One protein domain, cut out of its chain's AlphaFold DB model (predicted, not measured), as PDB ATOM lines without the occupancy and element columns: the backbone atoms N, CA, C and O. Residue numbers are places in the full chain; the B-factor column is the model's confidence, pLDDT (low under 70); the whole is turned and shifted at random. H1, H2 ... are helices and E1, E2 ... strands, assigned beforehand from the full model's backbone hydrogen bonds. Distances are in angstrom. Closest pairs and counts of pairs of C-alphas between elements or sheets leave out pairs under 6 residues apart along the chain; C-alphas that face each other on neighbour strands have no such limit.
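AT A GLANCE: This is residues 2 to 7, 15 to 44 and 77 to 130 of the 257 residues of the protein "uncharacterized protein LOC108836024" of Raphanus sativus (UniProt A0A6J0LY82). Little regular structure is here: a small sheet of two strands, E1 and E2, has one end of helix H2 packed on it, and long unnamed stretches run about this core. Of 90 printed residues, 33 are in named elements, in the order E1, H1, E2, H2, H3, a mixed class. The sheet, in the order E1, E2, is antiparallel, and the whole is compact, with a radius of gyration of the C-alphas of 12.9 A, spanning 37 by 33 by 22 A.

IN THESE COORDINATES: Find C-alpha 16 at (110.931, 138.296, 166.978), where E1, residues 16 to 19, begins. H1 is residues 24 to 32, 12.5 A; E2 is 85 to 88; H2 is 90 to 101, 16.2 A; H3, 103 to 106, ends at C-alpha 106, (133.059, 132.303, 161.224).

HOW THE PARTS SIT: E1 and E2 are antiparallel at 166 degrees; look at N 17 and O 87, 2.9 A. Residues 118 to 119 pair antiparallel with 18 to 19 of E1. The closest C-alphas of E1 and H2, Ala 17 and Val 93, are 6.0 A apart. H1 and H2 are close but not clearly touching, closest C-alphas Leu 30 and Val 96, 7.6 A, at a steep tilt of 57 degrees, opposite ways. H2 and H3 meet only through their link. In H1 and H2 every O i to N i+4 pair is within hydrogen-bond range; H3 is too short for one.

THE WHOLE: The cuts at residues 8 to 14 and 45 to 76 leave C-alpha gaps of 14.0 A and 22.4 A. Confidence is under 70 at residues 2 to 7, 43 to 44, 77 to 78, 104 to 114 and 128 to 130.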
ATOM      1  N   PHE A   2     119.946 148.456 165.163       41.69
ATOM      2  CA  PHE A   2     119.098 147.858 166.181       41.69
ATOM      3  C   PHE A   2     118.532 149.042 166.951       41.69
ATOM      4  O   PHE A   2     119.261 150.011 167.142       41.69
ATOM      5  N   THR A   3     117.247 149.057 167.272       31.70
ATOM      6  CA  THR A   3     116.706 150.067 168.177       31.70
ATOM      7  C   THR A   3     115.715 149.399 169.095       31.70
ATOM      8  O   THR A   3     114.721 148.817 168.659       31.70
ATOM      9  N   GLY A   4     115.970 149.522 170.392       41.38
ATOM     10  CA  GLY A   4     114.892 149.390 171.335       41.38
ATOM     11  C   GLY A   4     115.278 149.458 172.805       41.38
ATOM     12  O   GLY A   4     116.143 148.725 173.268       41.38
ATOM     13  N   SER A   5     114.560 150.296 173.553       43.69
ATOM     14  CA  SER A   5     114.634 150.359 175.009       43.69
ATOM     15  C   SER A   5     113.853 149.209 175.652       43.69
ATOM     16  O   SER A   5     112.683 148.972 175.346       43.69
ATOM     17  N   CYS A   6     114.485 148.492 176.580       46.94
ATOM     18  CA  CYS A   6     113.768 147.617 177.500       46.94
ATOM     19  C   CYS A   6     113.459 148.415 178.771       46.94
ATOM     20  O   CYS A   6     114.347 148.684 179.578       46.94
ATOM     21  N   GLU A   7     112.203 148.830 178.934       48.34
ATOM     22  CA  GLU A   7     111.715 149.349 180.209       48.34
ATOM     23  C   GLU A   7     111.692 148.209 181.236       48.34
ATOM     24  O   GLU A   7     111.042 147.177 181.054       48.34
ATOM     25  N   CYS A  15     110.836 138.319 171.862       87.88
ATOM     26  CA  CYS A  15     111.245 139.080 170.690       87.88
ATOM     27  C   CYS A  15     111.182 138.215 169.431       87.88
ATOM     28  O   CYS A  15     111.368 137.000 169.477       87.88
ATOM     29  N   ASN A  16     110.923 138.884 168.310       91.69
ATOM     30  CA  ASN A  16     110.931 138.296 166.978       91.69
ATOM     31  C   ASN A  16     111.874 139.116 166.114       91.69
ATOM     32  O   ASN A  16     111.917 140.336 166.256       91.69
ATOM     33  N   ALA A  17     112.589 138.481 165.199       93.19
ATOM     34  CA  ALA A  17     113.461 139.194 164.286       93.19
ATOM     35  C   ALA A  17     113.412 138.613 162.876       93.19
ATOM     36  O   ALA A  17     112.997 137.475 162.664       93.19
ATOM     37  N   TYR A  18     113.828 139.411 161.900       92.62
ATOM     38  CA  TYR A  18     113.713 139.092 160.486       92.62
ATOM     39  C   TYR A  18     114.999 139.447 159.751       92.62
ATOM     40  O   TYR A  18     115.575 140.515 159.964       92.62
ATOM     41  N   ILE A  19     115.423 138.565 158.850       90.94
ATOM     42  CA  ILE A  19     116.507 138.822 157.900       90.94
ATOM     43  C   ILE A  19     115.935 138.678 156.497       90.94
ATOM     44  O   ILE A  19     115.320 137.665 156.157       90.94
ATOM     45  N   THR A  20     116.154 139.696 155.674       87.12
ATOM     46  CA  THR A  20     115.871 139.642 154.242       87.12
ATOM     47  C   THR A  20     117.125 139.199 153.490       87.12
ATOM     48  O   THR A  20     118.243 139.382 153.970       87.12
ATOM     49  N   GLN A  21     116.948 138.615 152.300       82.69
ATOM     50  CA  GLN A  21     118.060 138.292 151.393       82.69
ATOM     51  C   GLN A  21     119.092 137.303 151.981       82.69
ATOM     52  O   GLN A  21     120.283 137.370 151.671       82.69
ATOM     53  N   SER A  22     118.652 136.357 152.820       84.69
ATOM     54  CA  SER A  22     119.542 135.327 153.372       84.69
ATOM     55  C   SER A  22     120.133 134.439 152.276       84.69
ATOM     56  O   SER A  22     119.449 134.055 151.333       84.69
ATOM     57  N   THR A  23     121.401 134.051 152.408       84.38
ATOM     58  CA  THR A  23     122.044 133.124 151.464       84.38
ATOM     59  C   THR A  23     121.877 131.673 151.911       84.38
ATOM     60  O   THR A  23     121.794 131.384 153.106       84.38
ATOM     61  N   ARG A  24     121.932 130.720 150.969       83.25
ATOM     62  CA  ARG A  24     121.914 129.277 151.284       83.25
ATOM     63  C   ARG A  24     122.977 128.874 152.315       83.25
ATOM     64  O   ARG A  24     122.724 128.000 153.137       83.25
ATOM     65  N   ARG A  25     124.154 129.510 152.282       80.25
ATOM     66  CA  ARG A  25     125.233 129.269 153.252       80.25
ATOM     67  C   ARG A  25     124.911 129.821 154.642       80.25
ATOM     68  O   ARG A  25     125.119 129.102 155.609       80.25
ATOM     69  N   LEU A  26     124.347 131.031 154.746       84.44
ATOM     70  CA  LEU A  26     123.880 131.569 156.031       84.44
ATOM     71  C   LEU A  26     122.854 130.621 156.664       84.44
ATOM     72  O   LEU A  26     122.972 130.276 157.831       84.44
ATOM     73  N   ARG A  27     121.902 130.133 155.863       88.75
ATOM     74  CA  ARG A  27     120.899 129.156 156.305       88.75
ATOM     75  C   ARG A  27     121.506 127.839 156.785       88.75
ATOM     76  O   ARG A  27     121.024 127.283 157.761       88.75
ATOM     77  N   ALA A  28     122.547 127.341 156.116       86.25
ATOM     78  CA  ALA A  28     123.252 126.137 156.554       86.25
ATOM     79  C   ALA A  28     123.902 126.336 157.930       86.25
ATOM     80  O   ALA A  28     123.709 125.516 158.812       86.25
ATOM     81  N   ILE A  29     124.562 127.473 158.152       86.38
ATOM     82  CA  ILE A  29     125.222 127.763 159.433       86.38
ATOM     83  C   ILE A  29     124.226 127.966 160.563       86.38
ATOM     84  O   ILE A  29     124.460 127.496 161.669       86.38
ATOM     85  N   LEU A  30     123.103 128.633 160.294       90.12
ATOM     86  CA  LEU A  30     122.032 128.745 161.281       90.12
ATOM     87  C   LEU A  30     121.554 127.357 161.731       90.12
ATOM     88  O   LEU A  30     121.347 127.156 162.919       90.12
ATOM     89  N   LYS A  31     121.462 126.386 160.812       90.44
ATOM     90  CA  LYS A  31     121.151 124.991 161.164       90.44
ATOM     91  C   LYS A  31     122.277 124.311 161.938       90.44
ATOM     92  O   LYS A  31     121.991 123.621 162.907       90.44
ATOM     93  N   ASP A  32     123.528 124.499 161.525       89.62
ATOM     94  CA  ASP A  32     124.689 123.889 162.187       89.62
ATOM     95  C   ASP A  32     124.851 124.383 163.636       89.62
ATOM     96  O   ASP A  32     125.331 123.647 164.495       89.62
ATOM     97  N   LEU A  33     124.429 125.621 163.908       88.88
ATOM     98  CA  LEU A  33     124.426 126.242 165.235       88.88
ATOM     99  C   LEU A  33     123.123 126.019 166.017       88.88
ATOM    100  O   LEU A  33     122.964 126.607 167.083       88.88
ATOM    101  N   ASP A  34     122.199 125.209 165.492       91.88
ATOM    102  CA  ASP A  34     120.885 124.938 166.093       91.88
ATOM    103  C   ASP A  34     120.051 126.211 166.366       91.88
ATOM    104  O   ASP A  34     119.267 126.302 167.308       91.88
ATOM    105  N   ILE A  35     120.214 127.235 165.521       93.62
ATOM    106  CA  ILE A  35     119.432 128.471 165.584       93.62
ATOM    107  C   ILE A  35     118.147 128.266 164.782       93.62
ATOM    108  O   ILE A  35     118.156 128.223 163.546       93.62
ATOM    109  N   CYS A  36     117.024 128.180 165.491       93.44
ATOM    110  CA  CYS A  36     115.703 128.002 164.900       93.44
ATOM    111  C   CYS A  36     115.280 129.206 164.045       93.44
ATOM    112  O   CYS A  36     115.361 130.361 164.463       93.44
ATOM    113  N   TYR A  37     114.754 128.931 162.852       94.31
ATOM    114  CA  TYR A  37     114.144 129.935 161.988       94.31
ATOM    115  C   TYR A  37     113.047 129.308 161.120       94.31
ATOM    116  O   TYR A  37     113.088 128.119 160.796       94.31
ATOM    117  N   SER A  38     112.079 130.118 160.699       92.44
ATOM    118  CA  SER A  38     111.072 129.754 159.701       92.44
ATOM    119  C   SER A  38     111.279 130.541 158.406       92.44
ATOM    120  O   SER A  38     111.997 131.544 158.370       92.44
ATOM    121  N   MET A  39     110.662 130.072 157.318       92.25
ATOM    122  CA  MET A  39     110.634 130.770 156.029       92.25
ATOM    123  C   MET A  39     109.184 131.094 155.658       92.25
ATOM    124  O   MET A  39     108.567 130.337 154.909       92.25
ATOM    125  N   PRO A  40     108.611 132.196 156.169       87.31
ATOM    126  CA  PRO A  40     107.181 132.481 156.023       87.31
ATOM    127  C   PRO A  40     106.683 132.568 154.576       87.31
ATOM    128  O   PRO A  40     105.516 132.312 154.307       87.31
ATOM    129  N   LEU A  41     107.561 132.927 153.632       84.06
ATOM    130  CA  LEU A  41     107.206 133.030 152.214       84.06
ATOM    131  C   LEU A  41     107.299 131.688 151.474       84.06
ATOM    132  O   LEU A  41     106.852 131.578 150.330       84.06
ATOM    133  N   CYS A  42     107.870 130.657 152.099       80.88
ATOM    134  CA  CYS A  42     107.834 129.312 151.553       80.88
ATOM    135  C   CYS A  42     106.432 128.757 151.750       80.88
ATOM    136  O   CYS A  42     106.054 128.382 152.856       80.88
ATOM    137  N   LYS A  43     105.667 128.693 150.658       65.56
ATOM    138  CA  LYS A  43     104.384 127.995 150.630       65.56
ATOM    139  C   LYS A  43     104.623 126.551 151.074       65.56
ATOM    140  O   LYS A  43     105.165 125.744 150.316       65.56
ATOM    141  N   THR A  44     104.249 126.217 152.305       57.34
ATOM    142  CA  THR A  44     104.048 124.825 152.700       57.34
ATOM    143  C   THR A  44     103.003 124.280 151.742       57.34
ATOM    144  O   THR A  44     101.913 124.836 151.662       57.34
ATOM    145  N   VAL A  77     122.856 136.997 145.970       57.72
ATOM    146  CA  VAL A  77     121.647 137.268 146.724       57.72
ATOM    147  C   VAL A  77     120.604 136.251 146.297       57.72
ATOM    148  O   VAL A  77     120.167 136.202 145.144       57.72
ATOM    149  N   ASP A  78     120.217 135.426 147.258       67.75
ATOM    150  CA  ASP A  78     119.105 134.517 147.092       67.75
ATOM    151  C   ASP A  78     117.824 135.348 146.959       67.75
ATOM    152  O   ASP A  78     117.442 136.073 147.873       67.75
ATOM    153  N   ASN A  79     117.194 135.294 145.789       70.06
ATOM    154  CA  ASN A  79     115.930 135.981 145.517       70.06
ATOM    155  C   ASN A  79     114.748 135.000 145.560       70.06
ATOM    156  O   ASN A  79     113.694 135.264 144.984       70.06
ATOM    157  N   THR A  80     114.936 133.831 146.174       80.62
ATOM    158  CA  THR A  80     113.860 132.861 146.370       80.62
ATOM    159  C   THR A  80     112.998 133.248 147.578       80.62
ATOM    160  O   THR A  80     113.445 134.008 148.445       80.62
ATOM    161  N   PRO A  81     111.776 132.699 147.695       79.44
ATOM    162  CA  PRO A  81     110.967 132.830 148.909       79.44
ATOM    163  C   PRO A  81     111.670 132.313 150.181       79.44
ATOM    164  O   PRO A  81     111.314 132.715 151.284       79.44
ATOM    165  N   GLU A  82     112.702 131.472 150.048       84.75
ATOM    166  CA  GLU A  82     113.525 130.975 151.164       84.75
ATOM    167  C   GLU A  82     114.478 132.030 151.744       84.75
ATOM    168  O   GLU A  82     115.075 131.826 152.802       84.75
ATOM    169  N   SER A  83     114.668 133.145 151.037       86.56
ATOM    170  CA  SER A  83     115.588 134.208 151.442       86.56
ATOM    171  C   SER A  83     115.073 135.030 152.625       86.56
ATOM    172  O   SER A  83     115.886 135.645 153.320       86.56
ATOM    173  N   PHE A  84     113.762 135.024 152.881       90.56
ATOM    174  CA  PHE A  84     113.146 135.700 154.020       90.56
ATOM    175  C   PHE A  84     113.096 134.763 155.225       90.56
ATOM    176  O   PHE A  84     112.375 133.763 155.207       90.56
ATOM    177  N   LEU A  85     113.862 135.097 156.262       93.31
ATOM    178  CA  LEU A  85     113.932 134.324 157.498       93.31
ATOM    179  C   LEU A  85     113.203 135.057 158.614       93.31
ATOM    180  O   LEU A  85     113.429 136.253 158.814       93.31
ATOM    181  N   ALA A  86     112.384 134.324 159.361       94.25
ATOM    182  CA  ALA A  86     111.785 134.789 160.603       94.25
ATOM    183  C   ALA A  86     112.328 133.979 161.784       94.25
ATOM    184  O   ALA A  86     112.333 132.748 161.766       94.25
ATOM    185  N   PHE A  87     112.780 134.693 162.808       94.75
ATOM    186  CA  PHE A  87     113.285 134.163 164.066       94.75
ATOM    187  C   PHE A  87     112.262 134.499 165.142       94.75
ATOM    188  O   PHE A  87     111.994 135.676 165.393       94.75
ATOM    189  N   GLU A  88     111.677 133.474 165.746       92.62
ATOM    190  CA  GLU A  88     110.679 133.623 166.799       92.62
ATOM    191  C   GLU A  88     111.270 133.174 168.135       92.62
ATOM    192  O   GLU A  88     111.932 132.134 168.227       92.62
ATOM    193  N   GLY A  89     111.032 133.979 169.167       90.56
ATOM    194  CA  GLY A  89     111.498 133.714 170.517       90.56
ATOM    195  C   GLY A  89     112.922 134.194 170.794       90.56
ATOM    196  O   GLY A  89     113.758 134.383 169.910       90.56
ATOM    197  N   ASN A  90     113.197 134.371 172.086       89.56
ATOM    198  CA  ASN A  90     114.415 135.028 172.557       89.56
ATOM    199  C   ASN A  90     115.681 134.247 172.192       89.56
ATOM    200  O   ASN A  90     116.668 134.854 171.796       89.56
ATOM    201  N   GLU A  91     115.653 132.918 172.290       91.06
ATOM    202  CA  GLU A  91     116.816 132.070 171.994       91.06
ATOM    203  C   GLU A  91     117.258 132.218 170.534       91.06
ATOM    204  O   GLU A  91     118.419 132.522 170.268       91.06
ATOM    205  N   SER A  92     116.313 132.119 169.598       92.12
ATOM    206  CA  SER A  92     116.560 132.274 168.164       92.12
ATOM    207  C   SER A  92     117.091 133.668 167.819       92.12
ATOM    208  O   SER A  92     118.066 133.800 167.077       92.12
ATOM    209  N   VAL A  93     116.468 134.718 168.372       91.62
ATOM    210  CA  VAL A  93     116.843 136.119 168.113       91.62
ATOM    211  C   VAL A  93     118.228 136.439 168.672       91.62
ATOM    212  O   VAL A  93     119.034 137.066 167.984       91.62
ATOM    213  N   HIS A  94     118.533 135.999 169.892       89.44
ATOM    214  CA  HIS A  94     119.852 136.215 170.481       89.44
ATOM    215  C   HIS A  94     120.927 135.367 169.802       89.44
ATOM    216  O   HIS A  94     122.001 135.890 169.520       89.44
ATOM    217  N   GLY A  95     120.624 134.123 169.422       89.50
ATOM    218  CA  GLY A  95     121.548 133.274 168.672       89.50
ATOM    219  C   GLY A  95     121.960 133.895 167.336       89.50
ATOM    220  O   GLY A  95     123.148 133.955 167.016       89.50
ATOM    221  N   VAL A  96     121.002 134.430 166.565       89.75
ATOM    222  CA  VAL A  96     121.332 135.124 165.309       89.75
ATOM    223  C   VAL A  96     122.032 136.464 165.552       89.75
ATOM    224  O   VAL A  96     122.941 136.816 164.803       89.75
ATOM    225  N   TYR A  97     121.664 137.202 166.599       87.81
ATOM    226  CA  TYR A  97     122.341 138.447 166.966       87.81
ATOM    227  C   TYR A  97     123.822 138.209 167.296       87.81
ATOM    228  O   TYR A  97     124.691 138.873 166.726       87.81
ATOM    229  N   ASP A  98     124.121 137.207 168.121       85.44
ATOM    230  CA  ASP A  98     125.487 136.845 168.500       85.44
ATOM    231  C   ASP A  98     126.292 136.336 167.294       85.44
ATOM    232  O   ASP A  98     127.462 136.695 167.124       85.44
ATOM    233  N   LEU A  99     125.663 135.570 166.394       85.69
ATOM    234  CA  LEU A  99     126.275 135.156 165.129       85.69
ATOM    235  C   LEU A  99     126.677 136.365 164.266       85.69
ATOM    236  O   LEU A  99     127.789 136.411 163.739       85.69
ATOM    237  N   LEU A 100     125.788 137.356 164.127       83.69
ATOM    238  CA  LEU A 100     126.032 138.563 163.328       83.69
ATOM    239  C   LEU A 100     127.040 139.519 163.983       83.69
ATOM    240  O   LEU A 100     127.786 140.201 163.278       83.69
ATOM    241  N   LEU A 101     127.128 139.562 165.314       79.56
ATOM    242  CA  LEU A 101     128.208 140.280 165.999       79.56
ATOM    243  C   LEU A 101     129.580 139.678 165.664       79.56
ATOM    244  O   LEU A 101     130.547 140.412 165.445       79.56
ATOM    245  N   ASN A 102     129.647 138.351 165.540       75.50
ATOM    246  CA  ASN A 102     130.870 137.587 165.278       75.50
ATOM    247  C   ASN A 102     131.126 137.291 163.788       75.50
ATOM    248  O   ASN A 102     132.006 136.500 163.444       75.50
ATOM    249  N   TYR A 103     130.408 137.974 162.896       70.12
ATOM    250  CA  TYR A 103     130.347 137.760 161.447       70.12
ATOM    251  C   TYR A 103     131.686 137.568 160.712       70.12
ATOM    252  O   TYR A 103     131.738 136.898 159.687       70.12
ATOM    253  N   ARG A 104     132.800 138.128 161.195       64.00
ATOM    254  CA  ARG A 104     134.103 137.972 160.521       64.00
ATOM    255  C   ARG A 104     134.923 136.759 160.959       64.00
ATOM    256  O   ARG A 104     135.798 136.347 160.203       64.00
ATOM    257  N   SER A 105     134.642 136.163 162.114       52.75
ATOM    258  CA  SER A 105     135.422 135.026 162.622       52.75
ATOM    259  C   SER A 105     134.979 133.696 161.999       52.75
ATOM    260  O   SER A 105     135.805 132.818 161.780       52.75
ATOM    261  N   SER A 106     133.689 133.557 161.674       48.94
ATOM    262  CA  SER A 106     133.059 132.303 161.224       48.94
ATOM    263  C   SER A 106     132.374 132.381 159.848       48.94
ATOM    264  O   SER A 106     132.017 131.348 159.284       48.94
ATOM    265  N   LEU A 107     132.201 133.581 159.276       56.16
ATOM    266  CA  LEU A 107     131.303 133.842 158.137       56.16
ATOM    267  C   LEU A 107     132.023 134.382 156.880       56.16
ATOM    268  O   LEU A 107     131.468 135.162 156.107       56.16
ATOM    269  N   GLY A 108     133.249 133.912 156.613       54.97
ATOM    270  CA  GLY A 108     134.099 134.347 155.486       54.97
ATOM    271  C   GLY A 108     133.557 134.099 154.064       54.97
ATOM    272  O   GLY A 108     134.239 134.385 153.088       54.97
ATOM    273  N   PHE A 109     132.340 133.567 153.915       56.44
ATOM    274  CA  PHE A 109     131.693 133.334 152.619       56.44
ATOM    275  C   PHE A 109     130.786 134.472 152.150       56.44
ATOM    276  O   PHE A 109     130.306 134.425 151.015       56.44
ATOM    277  N   LEU A 110     130.492 135.459 152.994       55.66
ATOM    278  CA  LEU A 110     129.700 136.613 152.587       55.66
ATOM    279  C   LEU A 110     130.624 137.623 151.905       55.66
ATOM    280  O   LEU A 110     131.024 138.634 152.468       55.66
ATOM    281  N   PHE A 111     130.982 137.304 150.661       49.62
ATOM    282  CA  PHE A 111     131.828 138.124 149.788       49.62
ATOM    283  C   PHE A 111     131.172 139.456 149.368       49.62
ATOM    284  O   PHE A 111     131.790 140.259 148.677       49.62
ATOM    285  N   THR A 112     129.923 139.706 149.776       50.34
ATOM    286  CA  THR A 112     129.164 140.922 149.468       50.34
ATOM    287  C   THR A 112     129.062 141.841 150.686       50.34
ATOM    288  O   THR A 112     128.142 141.726 151.486       50.34
ATOM    289  N   ALA A 113     130.032 142.752 150.755       56.94
ATOM    290  CA  ALA A 113     130.055 144.096 151.344       56.94
ATOM    291  C   ALA A 113     129.640 144.350 152.810       56.94
ATOM    292  O   ALA A 113     130.372 145.088 153.455       56.94
ATOM    293  N   ASP A 114     128.572 143.780 153.377       60.88
ATOM    294  CA  ASP A 114     128.086 144.200 154.705       60.88
ATOM    295  C   ASP A 114     127.328 143.103 155.469       60.88
ATOM    296  O   ASP A 114     126.768 142.176 154.881       60.88
ATOM    297  N   VAL A 115     127.319 143.209 156.804       72.94
ATOM    298  CA  VAL A 115     126.542 142.328 157.694       72.94
ATOM    299  C   VAL A 115     125.045 142.497 157.408       72.94
ATOM    300  O   VAL A 115     124.574 143.639 157.379       72.94
ATOM    301  N   PRO A 116     124.273 141.405 157.229       79.50
ATOM    302  CA  PRO A 116     122.834 141.480 157.022       79.50
ATOM    303  C   PRO A 116     122.141 142.307 158.101       79.50
ATOM    304  O   PRO A 116     122.419 142.171 159.295       79.50
ATOM    305  N   VAL A 117     121.197 143.145 157.677       83.38
ATOM    306  CA  VAL A 117     120.362 143.899 158.610       83.38
ATOM    307  C   VAL A 117     119.361 142.940 159.247       83.38
ATOM    308  O   VAL A 117     118.556 142.317 158.555       83.38
ATOM    309  N   LEU A 118     119.414 142.837 160.571       88.56
ATOM    310  CA  LEU A 118     118.452 142.093 161.373       88.56
ATOM    311  C   LEU A 118     117.392 143.073 161.897       88.56
ATOM    312  O   LEU A 118     117.687 143.980 162.675       88.56
ATOM    313  N   TYR A 119     116.159 142.906 161.424       88.75
ATOM    314  CA  TYR A 119     115.013 143.749 161.759       88.75
ATOM    315  C   TYR A 119     114.261 143.156 162.947       88.75
ATOM    316  O   TYR A 119     113.913 141.984 162.909       88.75
ATOM    317  N   SER A 120     113.945 143.958 163.962       88.19
ATOM    318  CA  SER A 120     113.077 143.545 165.071       88.19
ATOM    319  C   SER A 120     112.008 144.614 165.308       88.19
ATOM    320  O   SER A 120     112.363 145.789 165.404       88.19
ATOM    321  N   PRO A 121     110.712 144.256 165.395       85.75
ATOM    322  CA  PRO A 121     109.640 145.209 165.671       85.75
ATOM    323  C   PRO A 121     109.654 145.673 167.129       85.75
ATOM    324  O   PRO A 121     109.078 146.710 167.452       85.75
ATOM    325  N   VAL A 122     110.293 144.898 168.010       82.44
ATOM    326  CA  VAL A 122     110.439 145.217 169.425       82.44
ATOM    327  C   VAL A 122     111.913 145.271 169.827       82.44
ATOM    328  O   VAL A 122     112.721 144.477 169.338       82.44
ATOM    329  N   PRO A 123     112.272 146.161 170.760       81.31
ATOM    330  CA  PRO A 123     113.494 146.040 171.538       81.31
ATOM    331  C   PRO A 123     113.778 144.607 172.003       81.31
ATOM    332  O   PRO A 123     112.880 143.946 172.524       81.31
ATOM    333  N   PHE A 124     115.027 144.160 171.900       82.25
ATOM    334  CA  PHE A 124     115.502 142.951 172.575       82.25
ATOM    335  C   PHE A 124     116.785 143.249 173.354       82.25
ATOM    336  O   PHE A 124     117.417 144.287 173.160       82.25
ATOM    337  N   GLN A 125     117.150 142.376 174.291       76.38
ATOM    338  CA  GLN A 125     118.302 142.597 175.167       76.38
ATOM    339  C   GLN A 125     119.601 142.781 174.353       76.38
ATOM    340  O   GLN A 125     119.815 142.108 173.352       76.38
ATOM    341  N   ASN A 126     120.472 143.702 174.772       73.81
ATOM    342  CA  ASN A 126     121.730 144.055 174.089       73.81
ATOM    343  C   ASN A 126     121.576 144.693 172.694       73.81
ATOM    344  O   ASN A 126     122.575 145.096 172.099       73.81
ATOM    345  N   ALA A 127     120.356 144.853 172.170       74.56
ATOM    346  CA  ALA A 127     120.137 145.714 171.019       74.56
ATOM    347  C   ALA A 127     120.537 147.147 171.403       74.56
ATOM    348  O   ALA A 127     119.907 147.756 172.266       74.56
ATOM    349  N   ALA A 128     121.583 147.683 170.764       66.88
ATOM    350  CA  ALA A 128     121.945 149.088 170.932       66.88
ATOM    351  C   ALA A 128     120.735 149.957 170.563       66.88
ATOM    352  O   ALA A 128     120.028 149.642 169.613       66.88
ATOM    353  N   VAL A 129     120.463 151.028 171.309       64.12
ATOM    354  CA  VAL A 129     119.359 151.967 171.000       64.12
ATOM    355  C   VAL A 129     119.874 153.209 170.274       64.12
ATOM    356  O   VAL A 129     119.102 153.986 169.717       64.12
ATOM    357  N   SER A 130     121.194 153.381 170.253       69.69
ATOM    358  CA  SER A 130     121.890 154.515 169.669       69.69
ATOM    359  C   SER A 130     122.868 154.058 168.591       69.69
ATOM    360  O   SER A 130     123.455 152.974 168.640       69.69
TER     361      SER A 130